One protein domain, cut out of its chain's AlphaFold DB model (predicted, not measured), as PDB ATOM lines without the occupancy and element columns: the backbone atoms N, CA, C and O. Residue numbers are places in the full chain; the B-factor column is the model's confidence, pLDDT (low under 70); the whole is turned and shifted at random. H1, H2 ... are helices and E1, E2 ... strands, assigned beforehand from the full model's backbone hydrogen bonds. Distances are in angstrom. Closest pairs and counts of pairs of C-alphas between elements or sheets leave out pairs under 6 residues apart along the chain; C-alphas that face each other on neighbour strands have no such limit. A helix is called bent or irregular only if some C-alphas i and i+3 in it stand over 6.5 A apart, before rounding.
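This is residues 34 to 147 of the 349 residues of a protein of Penaeus vannamei (UniProt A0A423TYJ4). The domain has two halves side by side: in the first, the three-stranded sheet E1 E2 E3 has the small hairpin E4 E5 next to it; in the second, the sheet E6 E7 E8 is sandwiched face to face with the two-stranded sheet E9 E10, and the short helix H1 lies across its other face. Residues 71 to 89, with no named element, run round the outside from one half to the other. The printed part has 114 residues, with two named helices and ten named strands in the order E1 E2 E3 E4 E5 H1 E6 E7 E8 E9 H2 E10; the four sheets, E1 - E2 - E3, E4 - E5, E6 - E7 - E8 and E9 - E10, are antiparallel, and the class is mostly strand. The whole is compact, with a radius of gyration of the C-alphas of 13.0 A, and rounded, spanning 37 by 32 by 26 A.

Find C-alpha 34 at (2.298, 88.504, 65.460), where E1, residues 34 to 36, begins. Go on to E2, residues 43 to 47, which is 13.2 A long, and E3, residues 52 to 56, 13.5 A. The short strands E4, residues 61 to 63, and E5, residues 68 to 70, follow. Past the long link, C-alpha 90 at (27.562, 83.814, 66.116) begins H1, residues 90 to 96, 10.3 A long; H1 is irregular, with C-alphas 91 and 94 7.3 A apart. Next come E6, residues 103 to 107, 12.3 A; E7, residues 110 to 115, 15.9 A; and E8, residues 118 to 123, 16.4 A. Last are E9, residues 128 to 132, 12.5 A; H2, residues 134 to 137; and E10, residues 140 to 144, 12.6 A, ending at C-alpha 144 at (3.162, 82.768, 79.317).

Look first at E1 E2 E3, a meander, each strand the antiparallel neighbour of the one before. N 35 and O 45, 2.8 A, are within hydrogen-bond range in the hairpin E1 and E2, as are N 46 and O 53, 2.9 A, in the hairpin E2 and E3. In the hairpin E4 and E5, look at N 61 and O 70, 2.8 A. The closest C-alphas of E2 and E4 are those of Ser 43 and Phe 62, 6.3 A apart. Between the halves, the closest C-alphas of E5 and E7 are those of Val 70 and Val 115, 5.7 A apart. E6 E7 E8 is a second meander: N 104 and O 112 are 2.9 A apart in the hairpin E6 and E7, and N 122 and O 111 2.7 A in the hairpin E7 and E8. This sheet and E9 E10 form a sandwich, two sheets face to face, 8.7 A centre to centre where they face each other, with best planes 21 degrees apart. The closest C-alphas of E6 and E10 are those of Phe 103 and Gly 140, 4.7 A apart. Across the antiparallel neighbours E9 and E10, N 143 and O 129 are 2.8 A apart. H1 is on the sheet E6 E7 E8 at a height over the sheet of 6.6 A; it lies only just over E7, on which 3 of its 7 C-alphas fall, and runs across the strands, at 79 degrees to E7 on the local plane. H2 only grazes the sheet E1 E2 E3, with its residues 135 to 137. In H1, 0 of 3 O i to N i+4 pairs are within hydrogen-bond range, against 3 of 4 O i to N i+3 pairs; H2 is too short for an O i to N i+4 pair.

The two C-alphas farthest apart are those of Pro 76 and Ala 145, 37.5 A. The printed part has no cut. The link from E5 to H1, 19 residues, is long; its C-alphas lie 12 to 20 A from the mean of the C-alphas. The mean pLDDT of the printed part is 91.4, and residues 82 to 86, in that link, are under 70.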
ATOM      1  N   ARG A  34       1.237  87.556  65.804       97.31
ATOM      2  CA  ARG A  34       2.298  88.504  65.460       97.31
ATOM      3  C   ARG A  34       1.862  89.441  64.337       97.31
ATOM      4  O   ARG A  34       1.478  88.989  63.256       97.31
ATOM      5  N   PHE A  35       1.941  90.746  64.578       96.69
ATOM      6  CA  PHE A  35       1.397  91.783  63.698       96.69
ATOM      7  C   PHE A  35       2.423  92.879  63.383       96.69
ATOM      8  O   PHE A  35       3.303  93.152  64.199       96.69
ATOM      9  N   PRO A  36       2.321  93.557  62.222       95.44
ATOM     10  CA  PRO A  36       3.195  94.684  61.907       95.44
ATOM     11  C   PRO A  36       2.946  95.854  62.862       95.44
ATOM     12  O   PRO A  36       1.799  96.182  63.175       95.44
ATOM     13  N   HIS A  37       4.012  96.535  63.280       94.25
ATOM     14  CA  HIS A  37       3.869  97.761  64.057       94.25
ATOM     15  C   HIS A  37       3.323  98.905  63.164       94.25
ATOM     16  O   HIS A  37       3.784  99.082  62.034       94.25
ATOM     17  N   PRO A  38       2.357  99.723  63.636       91.94
ATOM     18  CA  PRO A  38       1.602 100.653  62.782       91.94
ATOM     19  C   PRO A  38       2.429 101.796  62.183       91.94
ATOM     20  O   PRO A  38       2.026 102.383  61.182       91.94
ATOM     21  N   THR A  39       3.559 102.154  62.799       90.12
ATOM     22  CA  THR A  39       4.382 103.307  62.378       90.12
ATOM     23  C   THR A  39       5.868 102.999  62.209       90.12
ATOM     24  O   THR A  39       6.641 103.901  61.886       90.12
ATOM     25  N   ASP A  40       6.280 101.749  62.424       91.50
ATOM     26  CA  ASP A  40       7.682 101.339  62.317       91.50
ATOM     27  C   ASP A  40       7.764  99.970  61.651       91.50
ATOM     28  O   ASP A  40       7.414  98.958  62.243       91.50
ATOM     29  N   CYS A  41       8.206  99.941  60.400       92.94
ATOM     30  CA  CYS A  41       8.298  98.709  59.624       92.94
ATOM     31  C   CYS A  41       9.423  97.772  60.099       92.94
ATOM     32  O   CYS A  41       9.433  96.604  59.716       92.94
ATOM     33  N   GLY A  42      10.363  98.268  60.915       93.12
ATOM     34  CA  GLY A  42      11.410  97.467  61.554       93.12
ATOM     35  C   GLY A  42      10.980  96.854  62.886       93.12
ATOM     36  O   GLY A  42      11.813  96.268  63.578       93.12
ATOM     37  N   SER A  43       9.709  97.003  63.258       93.94
ATOM     38  CA  SER A  43       9.138  96.484  64.493       93.94
ATOM     39  C   SER A  43       7.869  95.689  64.236       93.94
ATOM     40  O   SER A  43       7.158  95.876  63.244       93.94
ATOM     41  N   TYR A  44       7.565  94.813  65.181       95.25
ATOM     42  CA  TYR A  44       6.354  94.010  65.195       95.25
ATOM     43  C   TYR A  44       5.770  93.965  66.601       95.25
ATOM     44  O   TYR A  44       6.390  94.407  67.570       95.25
ATOM     45  N   ILE A  45       4.535  93.490  66.686       96.62
ATOM     46  CA  ILE A  45       3.767  93.406  67.916       96.62
ATOM     47  C   ILE A  45       3.343  91.959  68.109       96.62
ATOM     48  O   ILE A  45       2.641  91.412  67.257       96.62
ATOM     49  N   ASP A  46       3.732  91.377  69.239       96.94
ATOM     50  CA  ASP A  46       3.219  90.094  69.701       96.94
ATOM     51  C   ASP A  46       2.037  90.340  70.635       96.94
ATOM     52  O   ASP A  46       2.162  90.923  71.714       96.94
ATOM     53  N   CYS A  47       0.861  89.923  70.178       97.56
ATOM     54  CA  CYS A  47      -0.365  89.913  70.954       97.56
ATOM     55  C   CYS A  47      -0.481  88.575  71.678       97.56
ATOM     56  O   CYS A  47      -0.728  87.545  71.049       97.56
ATOM     57  N   LEU A  48      -0.308  88.608  72.994       96.38
ATOM     58  CA  LEU A  48      -0.416  87.471  73.902       96.38
ATOM     59  C   LEU A  48      -1.786  87.508  74.614       96.38
ATOM     60  O   LEU A  48      -2.479  88.528  74.534       96.38
ATOM     61  N   PRO A  49      -2.200  86.446  75.336       94.50
ATOM     62  CA  PRO A  49      -3.520  86.390  75.974       94.50
ATOM     63  C   PRO A  49      -3.859  87.607  76.847       94.50
ATOM     64  O   PRO A  49      -4.988  88.092  76.829       94.50
ATOM     65  N   ASN A  50      -2.876  88.106  77.604       88.44
ATOM     66  CA  ASN A  50      -3.067  89.171  78.596       88.44
ATOM     67  C   ASN A  50      -2.088  90.344  78.436       88.44
ATOM     68  O   ASN A  50      -2.081  91.260  79.259       88.44
ATOM     69  N   SER A  51      -1.238  90.324  77.411       92.44
ATOM     70  CA  SER A  51      -0.180  91.313  77.234       92.44
ATOM     71  C   SER A  51       0.094  91.583  75.757       92.44
ATOM     72  O   SER A  51      -0.328  90.850  74.863       92.44
ATOM     73  N   MET A  52       0.769  92.697  75.502       93.94
ATOM     74  CA  MET A  52       1.206  93.109  74.176       93.94
ATOM     75  C   MET A  52       2.680  93.478  74.278       93.94
ATOM     76  O   MET A  52       3.033  94.342  75.083       93.94
ATOM     77  N   GLN A  53       3.519  92.843  73.466       93.44
ATOM     78  CA  GLN A  53       4.957  93.095  73.424       93.44
ATOM     79  C   GLN A  53       5.319  93.749  72.087       93.44
ATOM     80  O   GLN A  53       4.798  93.362  71.043       93.44
ATOM     81  N   VAL A  54       6.172  94.776  72.119       93.62
ATOM     82  CA  VAL A  54       6.662  95.462  70.914       93.62
ATOM     83  C   VAL A  54       8.126  95.108  70.732       93.62
ATOM     84  O   VAL A  54       8.956  95.505  71.546       93.62
ATOM     85  N   ASN A  55       8.426  94.422  69.636       92.62
ATOM     86  CA  ASN A  55       9.730  93.828  69.368       92.62
ATOM     87  C   ASN A  55      10.340  94.401  68.079       92.62
ATOM     88  O   ASN A  55       9.681  95.115  67.311       92.62
ATOM     89  N   SER A  56      11.629  94.143  67.847       91.88
ATOM     90  CA  SER A  56      12.384  94.691  66.713       91.88
ATOM     91  C   SER A  56      12.922  93.595  65.798       91.88
ATOM     92  O   SER A  56      13.371  92.550  66.253       91.88
ATOM     93  N   CYS A  57      12.956  93.876  64.497       92.19
ATOM     94  CA  CYS A  57      13.620  93.051  63.492       92.19
ATOM     95  C   CYS A  57      15.129  93.312  63.373       92.19
ATOM     96  O   CYS A  57      15.729  92.934  62.370       92.19
ATOM     97  N   ASN A  58      15.748  93.981  64.354       88.94
ATOM     98  CA  ASN A  58      17.205  94.129  64.472       88.94
ATOM     99  C   ASN A  58      17.894  94.670  63.201       88.94
ATOM    100  O   ASN A  58      18.973  94.234  62.815       88.94
ATOM    101  N   GLY A  59      17.260  95.641  62.535       86.31
ATOM    102  CA  GLY A  59      17.751  96.236  61.284       86.31
ATOM    103  C   GLY A  59      17.148  95.641  60.006       86.31
ATOM    104  O   GLY A  59      17.360  96.198  58.931       86.31
ATOM    105  N   GLY A  60      16.364  94.565  60.116       90.25
ATOM    106  CA  GLY A  60      15.477  94.061  59.066       90.25
ATOM    107  C   GLY A  60      14.108  94.755  59.030       90.25
ATOM    108  O   GLY A  60      13.859  95.738  59.731       90.25
ATOM    109  N   ALA A  61      13.208  94.215  58.209       93.94
ATOM    110  CA  ALA A  61      11.807  94.615  58.094       93.94
ATOM    111  C   ALA A  61      10.889  93.469  58.519       93.94
ATOM    112  O   ALA A  61      11.164  92.308  58.226       93.94
ATOM    113  N   PHE A  62       9.765  93.785  59.153       95.81
ATOM    114  CA  PHE A  62       8.749  92.784  59.445       95.81
ATOM    115  C   PHE A  62       7.874  92.513  58.213       95.81
ATOM    116  O   PHE A  62       7.307  93.438  57.625       95.81
ATOM    117  N   HIS A  63       7.724  91.242  57.838       94.94
ATOM    118  CA  HIS A  63       6.891  90.815  56.720       94.94
ATOM    119  C   HIS A  63       5.552  90.230  57.217       94.94
ATOM    120  O   HIS A  63       5.529  89.124  57.757       94.94
ATOM    121  N   PRO A  64       4.400  90.886  56.975       92.44
ATOM    122  CA  PRO A  64       3.130  90.536  57.625       92.44
ATOM    123  C   PRO A  64       2.548  89.176  57.215       92.44
ATOM    124  O   PRO A  64       1.860  88.550  58.013       92.44
ATOM    125  N   ILE A  65       2.807  88.707  55.988       90.38
ATOM    126  CA  ILE A  65       2.302  87.405  55.510       90.38
ATOM    127  C   ILE A  65       3.098  86.247  56.125       90.38
ATOM    128  O   ILE A  65       2.508  85.313  56.657       90.38
ATOM    129  N   HIS A  66       4.431  86.330  56.076       90.44
ATOM    130  CA  HIS A  66       5.334  85.346  56.675       90.44
ATOM    131  C   HIS A  66       5.367  85.419  58.205       90.44
ATOM    132  O   HIS A  66       5.799  84.469  58.837       90.44
ATOM    133  N   ARG A  67       4.903  86.531  58.796       95.31
ATOM    134  CA  ARG A  67       5.011  86.832  60.233       95.31
ATOM    135  C   ARG A  67       6.450  86.745  60.751       95.31
ATOM    136  O   ARG A  67       6.693  86.398  61.900       95.31
ATOM    137  N   ALA A  68       7.390  87.124  59.895       95.31
ATOM    138  CA  ALA A  68       8.818  86.971  60.111       95.31
ATOM    139  C   ALA A  68       9.570  88.282  59.879       95.31
ATOM    140  O   ALA A  68       9.105  89.161  59.145       95.31
ATOM    141  N   CYS A  69      10.754  88.393  60.473       94.81
ATOM    142  CA  CYS A  69      11.699  89.447  60.143       94.81
ATOM    143  C   CYS A  69      12.541  89.032  58.934       94.81
ATOM    144  O   CYS A  69      13.153  87.971  58.919       94.81
ATOM    145  N   VAL A  70      12.574  89.885  57.915       94.19
ATOM    146  CA  VAL A  70      13.285  89.653  56.654       94.19
ATOM    147  C   VAL A  70      14.281  90.784  56.381       94.19
ATOM    148  O   VAL A  70      14.144  91.887  56.925       94.19
ATOM    149  N   PRO A  71      15.282  90.577  55.512       92.25
ATOM    150  CA  PRO A  71      16.157  91.651  55.049       92.25
ATOM    151  C   PRO A  71      15.394  92.819  54.422       92.25
ATOM    152  O   PRO A  71      14.409  92.621  53.709       92.25
ATOM    153  N   LEU A  72      15.912  94.042  54.583       90.62
ATOM    154  CA  LEU A  72      15.333  95.252  53.976       90.62
ATOM    155  C   LEU A  72      15.199  95.157  52.446       90.62
ATOM    156  O   LEU A  72      14.320  95.784  51.862       90.62
ATOM    157  N   THR A  73      16.027  94.341  51.790       90.62
ATOM    158  CA  THR A  73      15.939  94.078  50.345       90.62
ATOM    159  C   THR A  73      14.633  93.398  49.934       90.62
ATOM    160  O   THR A  73      14.202  93.575  48.798       90.62
ATOM    161  N   GLN A  74      13.985  92.663  50.842       91.31
ATOM    162  CA  GLN A  74      12.688  92.025  50.599       91.31
ATOM    163  C   GLN A  74      11.506  92.972  50.853       91.31
ATOM    164  O   GLN A  74      10.411  92.730  50.350       91.31
ATOM    165  N   VAL A  75      11.718  94.082  51.575       91.69
ATOM    166  CA  VAL A  75      10.703  95.120  51.817       91.69
ATOM    167  C   VAL A  75      11.286  96.504  51.482       91.69
ATOM    168  O   VAL A  75      11.584  97.286  52.386       91.69
ATOM    169  N   PRO A  76      11.438  96.857  50.188       88.62
ATOM    170  CA  PRO A  76      12.169  98.060  49.762       88.62
ATOM    171  C   PRO A  76      11.573  99.389  50.242       88.62
ATOM    172  O   PRO A  76      12.235 100.424  50.225       88.62
ATOM    173  N   THR A  77      10.302  99.389  50.638       90.56
ATOM    174  CA  THR A  77       9.613 100.565  51.182       90.56
ATOM    175  C   THR A  77       9.921 100.796  52.660       90.56
ATOM    176  O   THR A  77       9.636 101.880  53.179       90.56
ATOM    177  N   CYS A  78      10.512  99.813  53.344       90.69
ATOM    178  CA  CYS A  78      10.803  99.900  54.761       90.69
ATOM    179  C   CYS A  78      12.065 100.722  55.031       90.69
ATOM    180  O   CYS A  78      13.163 100.391  54.594       90.69
ATOM    181  N   HIS A  79      11.890 101.783  55.815       89.00
ATOM    182  CA  HIS A  79      12.965 102.621  56.327       89.00
ATOM    183  C   HIS A  79      12.875 102.615  57.857       89.00
ATOM    184  O   HIS A  79      12.206 103.483  58.429       89.00
ATOM    185  N   PRO A  80      13.468 101.610  58.526       82.31
ATOM    186  CA  PRO A  80      13.324 101.446  59.964       82.31
ATOM    187  C   PRO A  80      13.991 102.599  60.713       82.31
ATOM    188  O   PRO A  80      14.984 103.187  60.261       82.31
ATOM    189  N   ARG A  81      13.462 102.930  61.893       76.94
ATOM    190  CA  ARG A  81      14.129 103.889  62.781       76.94
ATOM    191  C   ARG A  81      15.458 103.285  63.239       76.94
ATOM    192  O   ARG A  81      15.545 102.084  63.477       76.94
ATOM    193  N   LYS A  82      16.507 104.106  63.378       64.69
ATOM    194  CA  LYS A  82      17.790 103.656  63.947       64.69
ATOM    195  C   LYS A  82      17.579 103.255  65.412       64.69
ATOM    196  O   LYS A  82      17.645 104.101  66.300       64.69
ATOM    197  N   GLY A  83      17.279 101.981  65.639       59.09
ATOM    198  CA  GLY A  83      17.199 101.371  66.957       59.09
ATOM    199  C   GLY A  83      18.583 101.067  67.526       59.09
ATOM    200  O   GLY A  83      19.589 101.059  66.814       59.09
ATOM    201  N   ARG A  84      18.633 100.813  68.835       57.00
ATOM    202  CA  ARG A  84      19.806 100.226  69.489       57.00
ATOM    203  C   ARG A  84      19.975  98.816  68.913       57.00
ATOM    204  O   ARG A  84      19.053  98.018  69.030       57.00
ATOM    205  N   SER A  85      21.101  98.536  68.260       55.19
ATOM    206  CA  SER A  85      21.383  97.199  67.728       55.19
ATOM    207  C   SER A  85      21.461  96.217  68.894       55.19
ATOM    208  O   SER A  85      22.344  96.358  69.742       55.19
ATOM    209  N   VAL A  86      20.561  95.236  68.942       64.25
ATOM    210  CA  VAL A  86      20.844  93.997  69.671       64.25
ATOM    211  C   VAL A  86      22.044  93.349  68.979       64.25
ATOM    212  O   VAL A  86      22.241  93.512  67.769       64.25
ATOM    213  N   THR A  87      22.921  92.732  69.763       81.19
ATOM    214  CA  THR A  87      24.150  92.131  69.237       81.19
ATOM    215  C   THR A  87      23.802  90.742  68.725       81.19
ATOM    216  O   THR A  87      23.231  89.955  69.473       81.19
ATOM    217  N   ALA A  88      24.098  90.466  67.454       89.56
ATOM    218  CA  ALA A  88      24.002  89.114  66.916       89.56
ATOM    219  C   ALA A  88      24.924  88.169  67.703       89.56
ATOM    220  O   ALA A  88      25.997  88.595  68.141       89.56
ATOM    221  N   ASP A  89      24.527  86.907  67.851       91.00
ATOM    222  CA  ASP A  89      25.353  85.886  68.498       91.00
ATOM    223  C   ASP A  89      25.773  84.806  67.490       91.00
ATOM    224  O   ASP A  89      24.970  83.928  67.160       91.00
ATOM    225  N   PRO A  90      27.039  84.825  67.030       91.44
ATOM    226  CA  PRO A  90      27.562  83.814  66.116       91.44
ATOM    227  C   PRO A  90      27.448  82.380  66.646       91.44
ATOM    228  O   PRO A  90      27.390  81.439  65.861       91.44
ATOM    229  N   LYS A  91      27.406  82.179  67.973       90.44
ATOM    230  CA  LYS A  91      27.293  80.837  68.565       90.44
ATOM    231  C   LYS A  91      25.927  80.197  68.346       90.44
ATOM    232  O   LYS A  91      25.816  78.988  68.501       90.44
ATOM    233  N   LEU A  92      24.911  80.989  68.010       92.50
ATOM    234  CA  LEU A  92      23.544  80.527  67.774       92.50
ATOM    235  C   LEU A  92      23.178  80.510  66.284       92.50
ATOM    236  O   LEU A  92      22.044  80.195  65.945       92.50
ATOM    237  N   GLU A  93      24.117  80.810  65.377       91.06
ATOM    238  CA  GLU A  93      23.857  80.791  63.928       91.06
ATOM    239  C   GLU A  93      23.475  79.397  63.408       91.06
ATOM    240  O   GLU A  93      22.711  79.309  62.447       91.06
ATOM    241  N   TYR A  94      23.897  78.321  64.088       90.56
ATOM    242  CA  TYR A  94      23.464  76.950  63.775       90.56
ATOM    243  C   TYR A  94      21.932  76.811  63.788       90.56
ATOM    244  O   TYR A  94      21.366  76.078  62.980       90.56
ATOM    245  N   ALA A  95      21.242  77.561  64.657       91.44
ATOM    246  CA  ALA A  95      19.785  77.548  64.746       91.44
ATOM    247  C   ALA A  95      19.111  78.155  63.501       91.44
ATOM    248  O   ALA A  95      17.927  77.922  63.266       91.44
ATOM    249  N   CYS A  96      19.857  78.911  62.690       92.88
ATOM    250  CA  CYS A  96      19.364  79.602  61.503       92.88
ATOM    251  C   CYS A  96      19.790  78.944  60.174       92.88
ATOM    252  O   CYS A  96      19.374  79.420  59.115       92.88
ATOM    253  N   GLU A  97      20.584  77.863  60.184       86.81
ATOM    254  CA  GLU A  97      21.121  77.220  58.966       86.81
ATOM    255  C   GLU A  97      20.028  76.714  58.002       86.81
ATOM    256  O   GLU A  97      20.208  76.750  56.784       86.81
ATOM    257  N   GLY A  98      18.871  76.298  58.529       75.56
ATOM    258  CA  GLY A  98      17.689  75.899  57.751       75.56
ATOM    259  C   GLY A  98      16.551  76.927  57.732       75.56
ATOM    260  O   GLY A  98      15.577  76.739  57.007       75.56
ATOM    261  N   ALA A  99      16.680  78.009  58.500       72.94
ATOM    262  CA  ALA A  99      15.600  78.912  58.885       72.94
ATOM    263  C   ALA A  99      16.023  80.375  58.652       72.94
ATOM    264  O   ALA A  99      16.272  81.150  59.575       72.94
ATOM    265  N   LEU A 100      16.162  80.763  57.378       80.56
ATOM    266  CA  LEU A 100      16.784  82.037  56.991       80.56
ATOM    267  C   LEU A 100      16.041  83.280  57.505       80.56
ATOM    268  O   LEU A 100      16.641  84.349  57.589       80.56
ATOM    269  N   SER A 101      14.740  83.205  57.762       88.38
ATOM    270  CA  SER A 101      13.929  84.330  58.247       88.38
ATOM    271  C   SER A 101      12.776  83.797  59.087       88.38
ATOM    272  O   SER A 101      11.628  83.831  58.652       88.38
ATOM    273  N   GLU A 102      13.098  83.235  60.249       92.62
ATOM    274  CA  GLU A 102      12.145  82.586  61.153       92.62
ATOM    275  C   GLU A 102      12.469  82.899  62.616       92.62
ATOM    276  O   GLU A 102      13.542  83.403  62.953       92.62
ATOM    277  N   PHE A 103      11.521  82.579  63.489       96.19
ATOM    278  CA  PHE A 103      11.685  82.659  64.931       96.19
ATOM    279  C   PHE A 103      11.821  81.248  65.497       96.19
ATOM    280  O   PHE A 103      10.906  80.443  65.341       96.19
ATOM    281  N   VAL A 104      12.934  80.948  66.159       96.06
ATOM    282  CA  VAL A 104      13.296  79.588  66.583       96.06
ATOM    283  C   VAL A 104      13.497  79.550  68.093       96.06
ATOM    284  O   VAL A 104      14.168  80.414  68.650       96.06
ATOM    285  N   CYS A 105      12.934  78.551  68.768       97.44
ATOM    286  CA  CYS A 105      13.258  78.274  70.167       97.44
ATOM    287  C   CYS A 105      14.506  77.393  70.230       97.44
ATOM    288  O   CYS A 105      14.492  76.287  69.694       97.44
ATOM    289  N   VAL A 106      15.576  77.887  70.857       95.56
ATOM    290  CA  VAL A 106      16.849  77.144  71.007       95.56
ATOM    291  C   VAL A 106      17.021  76.531  72.395       95.56
ATOM    292  O   VAL A 106      17.903  75.705  72.604       95.56
ATOM    293  N   ASP A 107      16.198  76.965  73.343       97.00
ATOM    294  CA  ASP A 107      15.942  76.342  74.637       97.00
ATOM    295  C   ASP A 107      14.633  76.911  75.199       97.00
ATOM    296  O   ASP A 107      14.004  77.794  74.601       97.00
ATOM    297  N   CYS A 108      14.202  76.411  76.351       97.69
ATOM    298  CA  CYS A 108      12.947  76.799  76.982       97.69
ATOM    299  C   CYS A 108      12.839  78.290  77.350       97.69
ATOM    300  O   CYS A 108      11.723  78.765  77.572       97.69
ATOM    301  N   LYS A 109      13.942  79.048  77.416       97.19
ATOM    302  CA  LYS A 109      13.938  80.478  77.779       97.19
ATOM    303  C   LYS A 109      14.564  81.380  76.717       97.19
ATOM    304  O   LYS A 109      14.607  82.587  76.937       97.19
ATOM    305  N   THR A 110      14.994  80.849  75.577       96.56
ATOM    306  CA  THR A 110      15.700  81.622  74.551       96.56
ATOM    307  C   THR A 110      15.009  81.491  73.204       96.56
ATOM    308  O   THR A 110      15.009  80.434  72.566       96.56
ATOM    309  N   LEU A 111      14.450  82.611  72.756       96.62
ATOM    310  CA  LEU A 111      13.949  82.803  71.406       96.62
ATOM    311  C   LEU A 111      15.074  83.367  70.535       96.62
ATOM    312  O   LEU A 111      15.776  84.284  70.941       96.62
ATOM    313  N   VAL A 112      15.237  82.868  69.318       96.25
ATOM    314  CA  VAL A 112      16.162  83.421  68.325       96.25
ATOM    315  C   VAL A 112      15.360  83.960  67.152       96.25
ATOM    316  O   VAL A 112      14.594  83.237  66.519       96.25
ATOM    317  N   ASN A 113      15.551  85.239  66.846       95.12
ATOM    318  CA  ASN A 113      15.081  85.853  65.612       95.12
ATOM    319  C   ASN A 113      16.172  85.690  64.547       95.12
ATOM    320  O   ASN A 113      17.215  86.340  64.629       95.12
ATOM    321  N   CYS A 114      15.953  84.816  63.569       95.00
ATOM    322  CA  CYS A 114      16.865  84.623  62.450       95.00
ATOM    323  C   CYS A 114      16.546  85.634  61.346       95.00
ATOM    324  O   CYS A 114      15.425  85.680  60.846       95.00
ATOM    325  N   VAL A 115      17.538  86.420  60.913       92.62
ATOM    326  CA  VAL A 115      17.399  87.330  59.763       92.62
ATOM    327  C   VAL A 115      18.555  87.107  58.795       92.62
ATOM    328  O   VAL A 115      19.694  87.476  59.064       92.62
ATOM    329  N   ASN A 116      18.249  86.507  57.646       90.25
ATOM    330  CA  ASN A 116      19.206  86.043  56.636       90.25
ATOM    331  C   ASN A 116      20.324  85.156  57.203       90.25
ATOM    332  O   ASN A 116      21.493  85.339  56.869       90.25
ATOM    333  N   GLY A 117      19.961  84.229  58.090       89.75
ATOM    334  CA  GLY A 117      20.906  83.330  58.758       89.75
ATOM    335  C   GLY A 117      21.622  83.938  59.971       89.75
ATOM    336  O   GLY A 117      22.236  83.205  60.735       89.75
ATOM    337  N   THR A 118      21.532  85.253  60.194       92.06
ATOM    338  CA  THR A 118      22.097  85.884  61.394       92.06
ATOM    339  C   THR A 118      21.164  85.689  62.586       92.06
ATOM    340  O   THR A 118      19.992  86.067  62.516       92.06
ATOM    341  N   ALA A 119      21.697  85.140  63.680       94.62
ATOM    342  CA  ALA A 119      20.958  84.859  64.905       94.62
ATOM    343  C   ALA A 119      20.937  86.065  65.858       94.62
ATOM    344  O   ALA A 119      21.983  86.551  66.299       94.62
ATOM    345  N   TYR A 120      19.735  86.514  66.218       94.19
ATOM    346  CA  TYR A 120      19.514  87.531  67.245       94.19
ATOM    347  C   TYR A 120      18.767  86.910  68.433       94.19
ATOM    348  O   TYR A 120      17.544  86.752  68.351       94.19
ATOM    349  N   PRO A 121      19.471  86.528  69.513       94.50
ATOM    350  CA  PRO A 121      18.837  85.923  70.676       94.50
ATOM    351  C   PRO A 121      18.071  86.944  71.519       94.50
ATOM    352  O   PRO A 121      18.514  88.074  71.734       94.50
ATOM    353  N   GLU A 122      16.942  86.496  72.048       92.88
ATOM    354  CA  GLU A 122      16.050  87.214  72.941       92.88
ATOM    355  C   GLU A 122      15.650  86.284  74.102       92.88
ATOM    356  O   GLU A 122      14.965  85.279  73.885       92.88
ATOM    357  N   PRO A 123      16.091  86.573  75.339       94.75
ATOM    358  CA  PRO A 123      15.667  85.801  76.497       94.75
ATOM    359  C   PRO A 123      14.208  86.121  76.838       94.75
ATOM    360  O   PRO A 123      13.824  87.288  76.937       94.75
ATOM    361  N   CYS A 124      13.405  85.089  77.075       96.06
ATOM    362  CA  CYS A 124      12.031  85.239  77.530       96.06
ATOM    363  C   CYS A 124      11.987  85.757  78.971       96.06
ATOM    364  O   CYS A 124      12.720  85.286  79.845       96.06
ATOM    365  N   ALA A 125      11.103  86.726  79.210       95.06
ATOM    366  CA  ALA A 125      10.910  87.356  80.511       95.06
ATOM    367  C   ALA A 125      10.396  86.367  81.572       95.06
ATOM    368  O   ALA A 125       9.986  85.252  81.251       95.06
ATOM    369  N   ASP A 126      10.423  86.778  82.840       94.75
ATOM    370  CA  ASP A 126       9.946  85.955  83.955       94.75
ATOM    371  C   ASP A 126       8.495  85.496  83.729       94.75
ATOM    372  O   ASP A 126       7.615  86.311  83.438       94.75
ATOM    373  N   GLY A 127       8.239  84.195  83.862       93.75
ATOM    374  CA  GLY A 127       6.934  83.571  83.625       93.75
ATOM    375  C   GLY A 127       6.628  83.227  82.161       93.75
ATOM    376  O   GLY A 127       5.690  82.467  81.902       93.75
ATOM    377  N   ASP A 128       7.423  83.722  81.210       96.31
ATOM    378  CA  ASP A 128       7.304  83.390  79.790       96.31
ATOM    379  C   ASP A 128       8.320  82.301  79.409       96.31
ATOM    380  O   ASP A 128       9.496  82.366  79.778       96.31
ATOM    381  N   MET A 129       7.883  81.318  78.624       97.38
ATOM    382  CA  MET A 129       8.742  80.281  78.041       97.38
ATOM    383  C   MET A 129       8.748  80.421  76.520       97.38
ATOM    384  O   MET A 129       7.790  80.926  75.931       97.38
ATOM    385  N   CYS A 130       9.813  79.979  75.858       97.88
ATOM    386  CA  CYS A 130       9.805  79.926  74.402       97.88
ATOM    387  C   CYS A 130       8.822  78.844  73.945       97.88
ATOM    388  O   CYS A 130       8.897  77.702  74.386       97.88
ATOM    389  N   SER A 131       7.884  79.213  73.074       97.69
ATOM    390  CA  SER A 131       6.835  78.333  72.569       97.69
ATOM    391  C   SER A 131       6.734  78.446  71.055       97.69
ATOM    392  O   SER A 131       6.706  79.549  70.508       97.69
ATOM    393  N   VAL A 132       6.632  77.311  70.365       96.94
ATOM    394  CA  VAL A 132       6.449  77.275  68.907       96.94
ATOM    395  C   VAL A 132       4.958  77.332  68.581       96.94
ATOM    396  O   VAL A 132       4.192  76.447  68.965       96.94
ATOM    397  N   ARG A 133       4.529  78.383  67.873       96.12
ATOM    398  CA  ARG A 133       3.120  78.650  67.536       96.12
ATOM    399  C   ARG A 133       2.958  79.118  66.093       96.12
ATOM    400  O   ARG A 133       2.627  80.274  65.816       96.12
ATOM    401  N   GLU A 134       3.130  78.178  65.169       93.44
ATOM    402  CA  GLU A 134       3.133  78.436  63.723       93.44
ATOM    403  C   GLU A 134       1.905  79.200  63.213       93.44
ATOM    404  O   GLU A 134       2.032  80.216  62.529       93.44
ATOM    405  N   SER A 135       0.695  78.774  63.580       92.25
ATOM    406  CA  SER A 135      -0.530  79.349  63.012       92.25
ATOM    407  C   SER A 135      -0.759  80.826  63.352       92.25
ATOM    408  O   SER A 135      -1.319  81.559  62.534       92.25
ATOM    409  N   GLN A 136      -0.358  81.272  64.545       93.88
ATOM    410  CA  GLN A 136      -0.624  82.628  65.037       93.88
ATOM    411  C   GLN A 136       0.603  83.540  64.932       93.88
ATOM    412  O   GLN A 136       0.454  84.727  64.628       93.88
ATOM    413  N   PHE A 137       1.801  82.999  65.164       96.19
ATOM    414  CA  PHE A 137       3.037  83.775  65.296       96.19
ATOM    415  C   PHE A 137       4.067  83.492  64.194       96.19
ATOM    416  O   PHE A 137       4.979  84.297  64.035       96.19
ATOM    417  N   GLY A 138       3.894  82.426  63.397       93.00
ATOM    418  CA  GLY A 138       4.834  82.049  62.330       93.00
ATOM    419  C   GLY A 138       6.184  81.547  62.849       93.00
ATOM    420  O   GLY A 138       7.211  81.862  62.255       93.00
ATOM    421  N   GLY A 139       6.178  80.881  64.007       94.94
ATOM    422  CA  GLY A 139       7.365  80.310  64.639       94.94
ATOM    423  C   GLY A 139       7.330  80.442  66.160       94.94
ATOM    424  O   GLY A 139       6.264  80.393  66.786       94.94
ATOM    425  N   GLY A 140       8.508  80.629  66.748       96.62
ATOM    426  CA  GLY A 140       8.733  80.862  68.168       96.62
ATOM    427  C   GLY A 140       8.201  82.208  68.681       96.62
ATOM    428  O   GLY A 140       8.242  83.247  68.004       96.62
ATOM    429  N   VAL A 141       7.721  82.189  69.920       97.50
ATOM    430  CA  VAL A 141       7.279  83.356  70.692       97.50
ATOM    431  C   VAL A 141       7.494  83.093  72.184       97.50
ATOM    432  O   VAL A 141       7.276  81.975  72.646       97.50
ATOM    433  N   CYS A 142       7.898  84.109  72.948       97.50
ATOM    434  CA  CYS A 142       7.891  84.033  74.409       97.50
ATOM    435  C   CYS A 142       6.441  84.076  74.903       97.50
ATOM    436  O   CYS A 142       5.766  85.100  74.786       97.50
ATOM    437  N   TYR A 143       5.939  82.939  75.378       97.44
ATOM    438  CA  TYR A 143       4.539  82.734  75.721       97.44
ATOM    439  C   TYR A 143       4.375  82.421  77.216       97.44
ATOM    440  O   TYR A 143       5.138  81.615  77.756       97.44
ATOM    441  N   PRO A 144       3.358  82.987  77.888       96.31
ATOM    442  CA  PRO A 144       3.162  82.768  79.317       96.31
ATOM    443  C   PRO A 144       2.934  81.294  79.661       96.31
ATOM    444  O   PRO A 144       1.969  80.687  79.190       96.31
ATOM    445  N   ALA A 145       3.799  80.743  80.518       93.69
ATOM    446  CA  ALA A 145       3.693  79.407  81.114       93.69
ATOM    447  C   ALA A 145       3.396  78.246  80.130       93.69
ATOM    448  O   ALA A 145       2.729  77.271  80.502       93.69
ATOM    449  N   GLU A 146       3.881  78.338  78.888       95.44
ATOM    450  CA  GLU A 146       3.779  77.289  77.865       95.44
ATOM    451  C   GLU A 146       5.040  77.255  76.990       95.44
ATOM    452  O   GLU A 146       5.500  78.320  76.589       95.44
ATOM    453  N   PRO A 147       5.552  76.070  76.609       96.75
ATOM    454  CA  PRO A 147       4.922  74.757  76.770       96.75
ATOM    455  C   PRO A 147       5.099  74.175  78.184       96.75
ATOM    456  O   PRO A 147       6.046  74.521  78.893       96.75
TER     457      PRO A 147